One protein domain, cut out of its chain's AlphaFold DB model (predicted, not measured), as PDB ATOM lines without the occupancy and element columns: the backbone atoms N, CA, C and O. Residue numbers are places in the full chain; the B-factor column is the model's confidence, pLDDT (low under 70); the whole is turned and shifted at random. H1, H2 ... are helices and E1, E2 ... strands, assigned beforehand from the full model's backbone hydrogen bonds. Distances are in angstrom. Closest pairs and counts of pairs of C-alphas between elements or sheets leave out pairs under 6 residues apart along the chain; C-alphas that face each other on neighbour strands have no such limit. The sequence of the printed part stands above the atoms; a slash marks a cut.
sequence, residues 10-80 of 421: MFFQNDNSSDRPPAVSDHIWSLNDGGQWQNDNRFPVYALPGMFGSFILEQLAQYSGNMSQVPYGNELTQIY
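What this domain is: This is residues 10 to 80 of the 421 residues of a protein of Exophiala mesophila (UniProt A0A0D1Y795). You are looking at an open, drawn-out model in which two short strands, E1 and E2, lie side by side near the middle; the long loop of residues 13 to 35 and the short helix H1 reach out to one side, and helix H2 runs away to the other, with the short helix H3 beyond it at the far end. No helix touches another. The printed part has 71 residues with three named helices and two named strands, in the order E1, H1, E2, H2, H3; the sheet is E1 beside E2, parallel, and the class is mixed, helices and strands, though under half of the residues, 32 of 71, are in named elements. The whole is only just extended, close to loose, with a radius of gyration of the C-alphas of 17.1 A, and its elongated outline spans 51 by 27 by 18 A.

How they stand to each other: Start at E1, residues 10 to 12, and set beside it E2, residues 45 to 48. They are parallel neighbours, with an angle of 36 degrees between their directions. Look at C-alphas 11 and 47, which face each other at 4.9 A, then at N 11 and O 46, 2.9 A apart, and N 48 and O 11, 2.8 A apart, both within hydrogen-bond range. With H1, residues 36 to 40, between them, E1 and E2 make a strand-helix-strand unit, two parallel neighbour strands joined through a helix, and its crossover is right-handed. Next comes H2, residues 50 to 62: the closest C-alphas of E1 and H2 are those of Phe 12 and Gly 50, 5.1 A apart. H1 and H2 are apart. H3, residues 73 to 79, is apart from E1, E2, H1 and H2. In H1 and H2 every O i to N i+4 pair is within hydrogen-bond range; in H3 1 of 3 is, beside 3 of 4 O i to N i+3 pairs.

Where its parts are: Find C-alpha 10 at (-0.171, 22.645, 44.029); from there E1 runs 6.9 A to C-alpha 12. H1 covers 6.0 A from Gln 36 to Asp 40, and E2 9.9 A from Val 45 to Leu 48. Find C-alpha 50 at (-0.476, 11.964, 41.060); from there H2, the longest helix with 13 residues, runs 18.3 A to C-alpha 62. H3 runs 10.0 A from Gly 73 to C-alpha 79 at (27.931, 27.556, 29.656).

The domain as a whole: The two C-alphas farthest apart are those of Gly 34 and Gln 78, at 51.8 A. The printed part has no cut. The link from E1 to H1, 23 residues, is long; that from H2 to H3, 10 residues, is short; H1 to E2 and E2 to H2 are tight. The mean pLDDT of the printed part is 86.5, and no printed residue is under 70.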
ATOM      1  N   MET A  10       0.082  23.851  44.818       85.44
ATOM      2  CA  MET A  10      -0.171  22.645  44.029       85.44
ATOM      3  C   MET A  10      -0.288  21.453  44.967       85.44
ATOM      4  O   MET A  10       0.556  21.279  45.843       85.44
ATOM      5  N   PHE A  11      -1.326  20.648  44.775       86.94
ATOM      6  CA  PHE A  11      -1.563  19.428  45.533       86.94
ATOM      7  C   PHE A  11      -1.675  18.263  44.565       86.94
ATOM      8  O   PHE A  11      -2.256  18.381  43.488       86.94
ATOM      9  N   PHE A  12      -1.118  17.131  44.956       89.00
ATOM     10  CA  PHE A  12      -1.254  15.881  44.234       89.00
ATOM     11  C   PHE A  12      -1.296  14.751  45.255       89.00
ATOM     12  O   PHE A  12      -0.763  14.879  46.360       89.00
ATOM     13  N   GLN A  13      -1.968  13.666  44.900       86.75
ATOM     14  CA  GLN A  13      -1.907  12.440  45.682       86.75
ATOM     15  C   GLN A  13      -0.673  11.658  45.244       86.75
ATOM     16  O   GLN A  13      -0.268  11.730  44.088       86.75
ATOM     17  N   ASN A  14      -0.036  10.937  46.164       84.00
ATOM     18  CA  ASN A  14       1.105  10.090  45.822       84.00
ATOM     19  C   ASN A  14       0.624   8.760  45.218       84.00
ATOM     20  O   ASN A  14       0.893   7.683  45.748       84.00
ATOM     21  N   ASP A  15      -0.164   8.853  44.155       82.44
ATOM     22  CA  ASP A  15      -0.668   7.743  43.372       82.44
ATOM     23  C   ASP A  15      -0.093   7.807  41.953       82.44
ATOM     24  O   ASP A  15       0.184   8.870  41.409       82.44
ATOM     25  N   ASN A  16       0.108   6.653  41.318       86.00
ATOM     26  CA  ASN A  16       0.622   6.604  39.946       86.00
ATOM     27  C   ASN A  16      -0.507   6.773  38.906       86.00
ATOM     28  O   ASN A  16      -0.452   6.197  37.819       86.00
ATOM     29  N   SER A  17      -1.577   7.492  39.261       87.00
ATOM     30  CA  SER A  17      -2.732   7.696  38.388       87.00
ATOM     31  C   SER A  17      -2.532   8.930  37.506       87.00
ATOM     32  O   SER A  17      -1.953   9.944  37.909       87.00
ATOM     33  N   SER A  18      -3.009   8.830  36.266       88.38
ATOM     34  CA  SER A  18      -3.102   9.964  35.332       88.38
ATOM     35  C   SER A  18      -4.522  10.530  35.257       88.38
ATOM     36  O   SER A  18      -4.802  11.423  34.455       88.38
ATOM     37  N   ASP A  19      -5.417  10.011  36.099       87.25
ATOM     38  CA  ASP A  19      -6.821  10.371  36.103       87.25
ATOM     39  C   ASP A  19      -7.033  11.792  36.623       87.25
ATOM     40  O   ASP A  19      -6.214  12.376  37.339       87.25
ATOM     41  N   ARG A  20      -8.173  12.376  36.243       85.00
ATOM     42  CA  ARG A  20      -8.555  13.698  36.730       85.00
ATOM     43  C   ARG A  20      -8.640  13.661  38.266       85.00
ATOM     44  O   ARG A  20      -9.372  12.820  38.787       85.00
ATOM     45  N   PRO A  21      -7.990  14.602  38.977       85.75
ATOM     46  CA  PRO A  21      -8.036  14.631  40.429       85.75
ATOM     47  C   PRO A  21      -9.475  14.750  40.947       85.75
ATOM     48  O   PRO A  21     -10.304  15.401  40.292       85.75
ATOM     49  N   PRO A  22      -9.772  14.171  42.125       84.88
ATOM     50  CA  PRO A  22     -11.076  14.297  42.757       84.88
ATOM     51  C   PRO A  22     -11.517  15.752  42.941       84.88
ATOM     52  O   PRO A  22     -10.698  16.672  43.013       84.88
ATOM     53  N   ALA A  23     -12.831  15.965  43.027       84.44
ATOM     54  CA  ALA A  23     -13.403  17.297  43.210       84.44
ATOM     55  C   ALA A  23     -12.848  17.989  44.471       84.44
ATOM     56  O   ALA A  23     -12.470  17.334  45.435       84.44
ATOM     57  N   VAL A  24     -12.845  19.326  44.489       81.00
ATOM     58  CA  VAL A  24     -12.304  20.126  45.611       81.00
ATOM     59  C   VAL A  24     -12.983  19.796  46.948       81.00
ATOM     60  O   VAL A  24     -12.348  19.851  47.993       81.00
ATOM     61  N   SER A  25     -14.261  19.418  46.916       80.88
ATOM     62  CA  SER A  25     -15.041  19.042  48.100       80.88
ATOM     63  C   SER A  25     -14.764  17.626  48.615       80.88
ATOM     64  O   SER A  25     -15.419  17.196  49.561       80.88
ATOM     65  N   ASP A  26     -13.883  16.864  47.964       86.25
ATOM     66  CA  ASP A  26     -13.592  15.494  48.372       86.25
ATOM     67  C   ASP A  26     -12.784  15.466  49.681       86.25
ATOM     68  O   ASP A  26     -11.817  16.209  49.863       86.25
ATOM     69  N   HIS A  27     -13.171  14.574  50.593       85.62
ATOM     70  CA  HIS A  27     -12.520  14.347  51.882       85.62
ATOM     71  C   HIS A  27     -11.046  13.939  51.759       85.62
ATOM     72  O   HIS A  27     -10.288  14.137  52.708       85.62
ATOM     73  N   ILE A  28     -10.617  13.431  50.600       86.12
ATOM     74  CA  ILE A  28      -9.214  13.072  50.351       86.12
ATOM     75  C   ILE A  28      -8.284  14.296  50.467       86.12
ATOM     76  O   ILE A  28      -7.111  14.156  50.802       86.12
ATOM     77  N   TRP A  29      -8.806  15.510  50.257       85.12
ATOM     78  CA  TRP A  29      -8.057  16.762  50.418       85.12
ATOM     79  C   TRP A  29      -8.088  17.325  51.850       85.12
ATOM     80  O   TRP A  29      -7.556  18.408  52.105       85.12
ATOM     81  N   SER A  30      -8.740  16.647  52.795       84.50
ATOM     82  CA  SER A  30      -8.813  17.109  54.184       84.50
ATOM     83  C   SER A  30      -7.525  16.780  54.950       84.50
ATOM     84  O   SER A  30      -6.980  15.687  54.832       84.50
ATOM     85  N   LEU A  31      -7.033  17.728  55.757       84.31
ATOM     86  CA  LEU A  31      -5.830  17.556  56.587       84.31
ATOM     87  C   LEU A  31      -6.175  17.249  58.056       84.31
ATOM     88  O   LEU A  31      -5.368  17.495  58.948       84.31
ATOM     89  N   ASN A  32      -7.384  16.733  58.320       84.12
ATOM     90  CA  ASN A  32      -7.936  16.525  59.669       84.12
ATOM     91  C   ASN A  32      -7.948  17.788  60.556       84.12
ATOM     92  O   ASN A  32      -8.050  17.704  61.776       84.12
ATOM     93  N   ASP A  33      -7.888  18.963  59.939       84.50
ATOM     94  CA  ASP A  33      -7.868  20.281  60.572       84.50
ATOM     95  C   ASP A  33      -9.243  20.970  60.529       84.50
ATOM     96  O   ASP A  33      -9.361  22.162  60.790       84.50
ATOM     97  N   GLY A  34     -10.294  20.239  60.143       81.88
ATOM     98  CA  GLY A  34     -11.634  20.798  59.961       81.88
ATOM     99  C   GLY A  34     -11.752  21.772  58.780       81.88
ATOM    100  O   GLY A  34     -12.686  22.569  58.758       81.88
ATOM    101  N   GLY A  35     -10.823  21.733  57.814       81.81
ATOM    102  CA  GLY A  35     -10.849  22.591  56.624       81.81
ATOM    103  C   GLY A  35     -10.290  24.000  56.845       81.81
ATOM    104  O   GLY A  35     -10.494  24.872  56.001       81.81
ATOM    105  N   GLN A  36      -9.585  24.237  57.954       84.62
ATOM    106  CA  GLN A  36      -8.954  25.527  58.256       84.62
ATOM    107  C   GLN A  36      -7.958  25.936  57.164       84.62
ATOM    108  O   GLN A  36      -8.007  27.070  56.692       84.62
ATOM    109  N   TRP A  37      -7.149  25.002  56.651       83.69
ATOM    110  CA  TRP A  37      -6.190  25.287  55.582       83.69
ATOM    111  C   TRP A  37      -6.849  25.810  54.299       83.69
ATOM    112  O   TRP A  37      -6.248  26.611  53.587       83.69
ATOM    113  N   GLN A  38      -8.083  25.388  53.999       82.44
ATOM    114  CA  GLN A  38      -8.814  25.840  52.811       82.44
ATOM    115  C   GLN A  38      -9.326  27.275  52.978       82.44
ATOM    116  O   GLN A  38      -9.362  28.024  52.004       82.44
ATOM    117  N   ASN A  39      -9.695  27.658  54.204       83.50
ATOM    118  CA  ASN A  39     -10.225  28.983  54.521       83.50
ATOM    119  C   ASN A  39      -9.118  30.025  54.740       83.50
ATOM    120  O   ASN A  39      -9.266  31.178  54.336       83.50
ATOM    121  N   ASP A  40      -8.004  29.618  55.351       85.75
ATOM    122  CA  ASP A  40      -6.894  30.512  55.692       85.75
ATOM    123  C   ASP A  40      -5.936  30.749  54.518       85.75
ATOM    124  O   ASP A  40      -5.183  31.732  54.492       85.75
ATOM    125  N   ASN A  41      -5.950  29.860  53.522       82.75
ATOM    126  CA  ASN A  41      -5.077  29.976  52.370       82.75
ATOM    127  C   ASN A  41      -5.509  31.119  51.437       82.75
ATOM    128  O   ASN A  41      -6.615  31.157  50.904       82.75
ATOM    129  N   ARG A  42      -4.576  32.042  51.181       84.75
ATOM    130  CA  ARG A  42      -4.776  33.214  50.311       84.75
ATOM    131  C   ARG A  42      -4.422  32.966  48.846       84.75
ATOM    132  O   ARG A  42      -4.610  33.861  48.022       84.75
ATOM    133  N   PHE A  43      -3.874  31.798  48.519       84.44
ATOM    134  CA  PHE A  43      -3.408  31.473  47.173       84.44
ATOM    135  C   PHE A  43      -4.349  30.486  46.477       84.44
ATOM    136  O   PHE A  43      -4.831  29.553  47.122       84.44
ATOM    137  N   PRO A  44      -4.581  30.625  45.156       85.94
ATOM    138  CA  PRO A  44      -5.301  29.616  44.391       85.94
ATOM    139  C   PRO A  44      -4.583  28.268  44.485       85.94
ATOM    140  O   PRO A  44      -3.355  28.198  44.403       85.94
ATOM    141  N   VAL A  45      -5.357  27.199  44.659       85.56
ATOM    142  CA  VAL A  45      -4.846  25.833  44.786       85.56
ATOM    143  C   VAL A  45      -5.275  25.017  43.585       85.56
ATOM    144  O   VAL A  45      -6.453  25.005  43.229       85.56
ATOM    145  N   TYR A  46      -4.322  24.314  42.985       86.81
ATOM    146  CA  TYR A  46      -4.568  23.419  41.865       86.81
ATOM    147  C   TYR A  46      -4.265  21.981  42.266       86.81
ATOM    148  O   TYR A  46      -3.215  21.699  42.842       86.81
ATOM    149  N   ALA A  47      -5.185  21.076  41.938       87.56
ATOM    150  CA  ALA A  47      -4.957  19.645  42.052       87.56
ATOM    151  C   ALA A  47      -4.356  19.119  40.742       87.56
ATOM    152  O   ALA A  47      -4.868  19.415  39.658       87.56
ATOM    153  N   LEU A  48      -3.284  18.340  40.844       88.88
ATOM    154  CA  LEU A  48      -2.630  17.652  39.733       88.88
ATOM    155  C   LEU A  48      -2.840  16.138  39.870       88.88
ATOM    156  O   LEU A  48      -2.910  15.645  40.999       88.88
ATOM    157  N   PRO A  49      -2.923  15.387  38.754       91.00
ATOM    158  CA  PRO A  49      -2.873  13.928  38.815       91.00
ATOM    159  C   PRO A  49      -1.565  13.466  39.463       91.00
ATOM    160  O   PRO A  49      -0.513  14.082  39.242       91.00
ATOM    161  N   GLY A  50      -1.614  12.390  40.248       90.19
ATOM    162  CA  GLY A  50      -0.476  11.964  41.060       90.19
ATOM    163  C   GLY A  50       0.753  11.559  40.259       90.19
ATOM    164  O   GLY A  50       1.873  11.904  40.646       90.19
ATOM    165  N   MET A  51       0.571  10.952  39.082       91.06
ATOM    166  CA  MET A  51       1.676  10.628  38.173       91.06
ATOM    167  C   MET A  51       2.448  11.887  37.750       91.06
ATOM    168  O   MET A  51       3.676  11.896  37.745       91.06
ATOM    169  N   PHE A  52       1.750  12.979  37.425       90.50
ATOM    170  CA  PHE A  52       2.414  14.228  37.040       90.50
ATOM    171  C   PHE A  52       3.022  14.943  38.244       90.50
ATOM    172  O   PHE A  52       4.117  15.490  38.137       90.50
ATOM    173  N   GLY A  53       2.332  14.940  39.386       89.81
ATOM    174  CA  GLY A  53       2.839  15.553  40.612       89.81
ATOM    175  C   GLY A  53       4.128  14.896  41.109       89.81
ATOM    176  O   GLY A  53       5.104  15.593  41.385       89.81
ATOM    177  N   SER A  54       4.161  13.561  41.139       89.50
ATOM    178  CA  SER A  54       5.349  12.780  41.508       89.50
ATOM    179  C   SER A  54       6.502  12.995  40.527       89.50
ATOM    180  O   SER A  54       7.611  13.299  40.962       89.50
ATOM    181  N   PHE A  55       6.228  12.963  39.217       90.56
ATOM    182  CA  PHE A  55       7.225  13.264  38.188       90.56
ATOM    183  C   PHE A  55       7.828  14.667  38.355       90.56
ATOM    184  O   PHE A  55       9.048  14.828  38.346       90.56
ATOM    185  N   ILE A  56       6.994  15.697  38.546       89.81
ATOM    186  CA  ILE A  56       7.466  17.075  38.740       89.81
ATOM    187  C   ILE A  56       8.331  17.175  39.999       89.81
ATOM    188  O   ILE A  56       9.391  17.799  39.956       89.81
ATOM    189  N   LEU A  57       7.901  16.567  41.108       88.62
ATOM    190  CA  LEU A  57       8.643  16.620  42.364       88.62
ATOM    191  C   LEU A  57      10.008  15.930  42.243       88.62
ATOM    192  O   LEU A  57      11.004  16.474  42.717       88.62
ATOM    193  N   GLU A  58      10.069  14.779  41.574       89.88
ATOM    194  CA  GLU A  58      11.316  14.053  41.327       89.88
ATOM    195  C   GLU A  58      12.291  14.878  40.476       89.88
ATOM    196  O   GLU A  58      13.453  15.052  40.849       89.88
ATOM    197  N   GLN A  59      11.813  15.458  39.370       89.56
ATOM    198  CA  GLN A  59      12.641  16.301  38.506       89.56
ATOM    199  C   GLN A  59      13.124  17.561  39.236       89.56
ATOM    200  O   GLN A  59      14.293  17.928  39.143       89.56
ATOM    201  N   LEU A  60      12.264  18.211  40.025       87.56
ATOM    202  CA  LEU A  60      12.662  19.372  40.825       87.56
ATOM    203  C   LEU A  60      13.704  19.015  41.889       87.56
ATOM    204  O   LEU A  60      14.619  19.804  42.129       87.56
ATOM    205  N   ALA A  61      13.599  17.833  42.502       88.12
ATOM    206  CA  ALA A  61      14.561  17.366  43.495       88.12
ATOM    207  C   ALA A  61      15.959  17.175  42.883       88.12
ATOM    208  O   ALA A  61      16.946  17.608  43.482       88.12
ATOM    209  N   GLN A  62      16.049  16.615  41.671       88.56
ATOM    210  CA  GLN A  62      17.324  16.396  40.974       88.56
ATOM    211  C   GLN A  62      18.071  17.701  40.648       88.56
ATOM    212  O   GLN A  62      19.301  17.720  40.645       88.56
ATOM    213  N   TYR A  63      17.347  18.803  40.432       87.00
ATOM    214  CA  TYR A  63      17.918  20.121  40.120       87.00
ATOM    215  C   TYR A  63      17.875  21.095  41.309       87.00
ATOM    216  O   TYR A  63      17.872  22.307  41.118       87.00
ATOM    217  N   SER A  64      17.821  20.593  42.547       82.75
ATOM    218  CA  SER A  64      17.758  21.430  43.760       82.75
ATOM    219  C   SER A  64      19.127  21.787  44.365       82.75
ATOM    220  O   SER A  64      19.202  22.649  45.245       82.75
ATOM    221  N   GLY A  65      20.197  21.130  43.908       80.06
ATOM    222  CA  GLY A  65      21.555  21.246  44.447       80.06
ATOM    223  C   GLY A  65      22.458  22.252  43.726       80.06
ATOM    224  O   GLY A  65      22.005  23.163  43.034       80.06
ATOM    225  N   ASN A  66      23.772  22.081  43.905       83.00
ATOM    226  CA  ASN A  66      24.790  22.881  43.219       83.00
ATOM    227  C   ASN A  66      24.904  22.474  41.733       83.00
ATOM    228  O   ASN A  66      24.711  21.305  41.403       83.00
ATOM    229  N   MET A  67      25.271  23.407  40.848       84.56
ATOM    230  CA  MET A  67      25.386  23.228  39.390       84.56
ATOM    231  C   MET A  67      26.215  21.999  38.976       84.56
ATOM    232  O   MET A  67      25.919  21.355  37.977       84.56
ATOM    233  N   SER A  68      27.247  21.635  39.737       83.50
ATOM    234  CA  SER A  68      28.088  20.469  39.425       83.50
ATOM    235  C   SER A  68      27.467  19.121  39.815       83.50
ATOM    236  O   SER A  68      27.979  18.081  39.417       83.50
ATOM    237  N   GLN A  69      26.415  19.122  40.639       85.50
ATOM    238  CA  GLN A  69      25.775  17.918  41.187       85.50
ATOM    239  C   GLN A  69      24.459  17.570  40.485       85.50
ATOM    240  O   GLN A  69      23.938  16.474  40.685       85.50
ATOM    241  N   VAL A  70      23.912  18.487  39.686       89.44
ATOM    242  CA  VAL A  70      22.677  18.244  38.935       89.44
ATOM    243  C   VAL A  70      22.945  17.361  37.709       89.44
ATOM    244  O   VAL A  70      24.073  17.337  37.196       89.44
ATOM    245  N   PRO A  71      21.929  16.644  37.195       89.62
ATOM    246  CA  PRO A  71      22.047  15.947  35.920       89.62
ATOM    247  C   PRO A  71      22.536  16.904  34.822       89.62
ATOM    248  O   PRO A  71      22.098  18.049  34.749       89.62
ATOM    249  N   TYR A  72      23.473  16.443  33.989       89.56
ATOM    250  CA  TYR A  72      24.148  17.253  32.957       89.56
ATOM    251  C   TYR A  72      24.979  18.441  33.489       89.56
ATOM    252  O   TYR A  72      25.358  19.328  32.723       89.56
ATOM    253  N   GLY A  73      25.347  18.447  34.776       87.81
ATOM    254  CA  GLY A  73      26.146  19.517  35.388       87.81
ATOM    255  C   GLY A  73      27.473  19.815  34.673       87.81
ATOM    256  O   GLY A  73      27.874  20.973  34.567       87.81
ATOM    257  N   ASN A  74      28.133  18.804  34.097       89.69
ATOM    258  CA  ASN A  74      29.382  18.987  33.340       89.69
ATOM    259  C   ASN A  74      29.203  19.809  32.052       89.69
ATOM    260  O   ASN A  74      30.132  20.492  31.633       89.69
ATOM    261  N   GLU A  75      28.033  19.743  31.414       91.00
ATOM    262  CA  GLU A  75      27.710  20.548  30.229       91.00
ATOM    263  C   GLU A  75      27.248  21.945  30.649       91.00
ATOM    264  O   GLU A  75      27.662  22.952  30.079       91.00
ATOM    265  N   LEU A  76      26.444  22.022  31.715       88.62
ATOM    266  CA  LEU A  76      25.936  23.288  32.235       88.62
ATOM    267  C   LEU A  76      27.056  24.188  32.779       88.62
ATOM    268  O   LEU A  76      27.020  25.394  32.551       88.62
ATOM    269  N   THR A  77      28.082  23.622  33.420       89.19
ATOM    270  CA  THR A  77      29.262  24.364  33.914       89.19
ATOM    271  C   THR A  77      30.171  24.908  32.808       89.19
ATOM    272  O   THR A  77      30.991  25.781  33.080       89.19
ATOM    273  N   GLN A  78      30.035  24.438  31.560       91.12
ATOM    274  CA  GLN A  78      30.739  25.029  30.412       91.12
ATOM    275  C   GLN A  78      30.069  26.319  29.926       91.12
ATOM    276  O   GLN A  78      30.729  27.173  29.338       91.12
ATOM    277  N   ILE A  79      28.760  26.452  30.157       90.44
ATOM    278  CA  ILE A  79      27.931  27.556  29.656       90.44
ATOM    279  C   ILE A  79      27.664  28.589  30.762       90.44
ATOM    280  O   ILE A  79      27.604  29.788  30.493       90.44
ATOM    281  N   TYR A  80      27.521  28.132  32.008       88.19
ATOM    282  CA  TYR A  80      27.148  28.929  33.175       88.19
ATOM    283  C   TYR A  80      28.206  28.842  34.281       88.19
ATOM    284  O   TYR A  80      28.988  27.895  34.340       88.19
TER     285      TYR A  80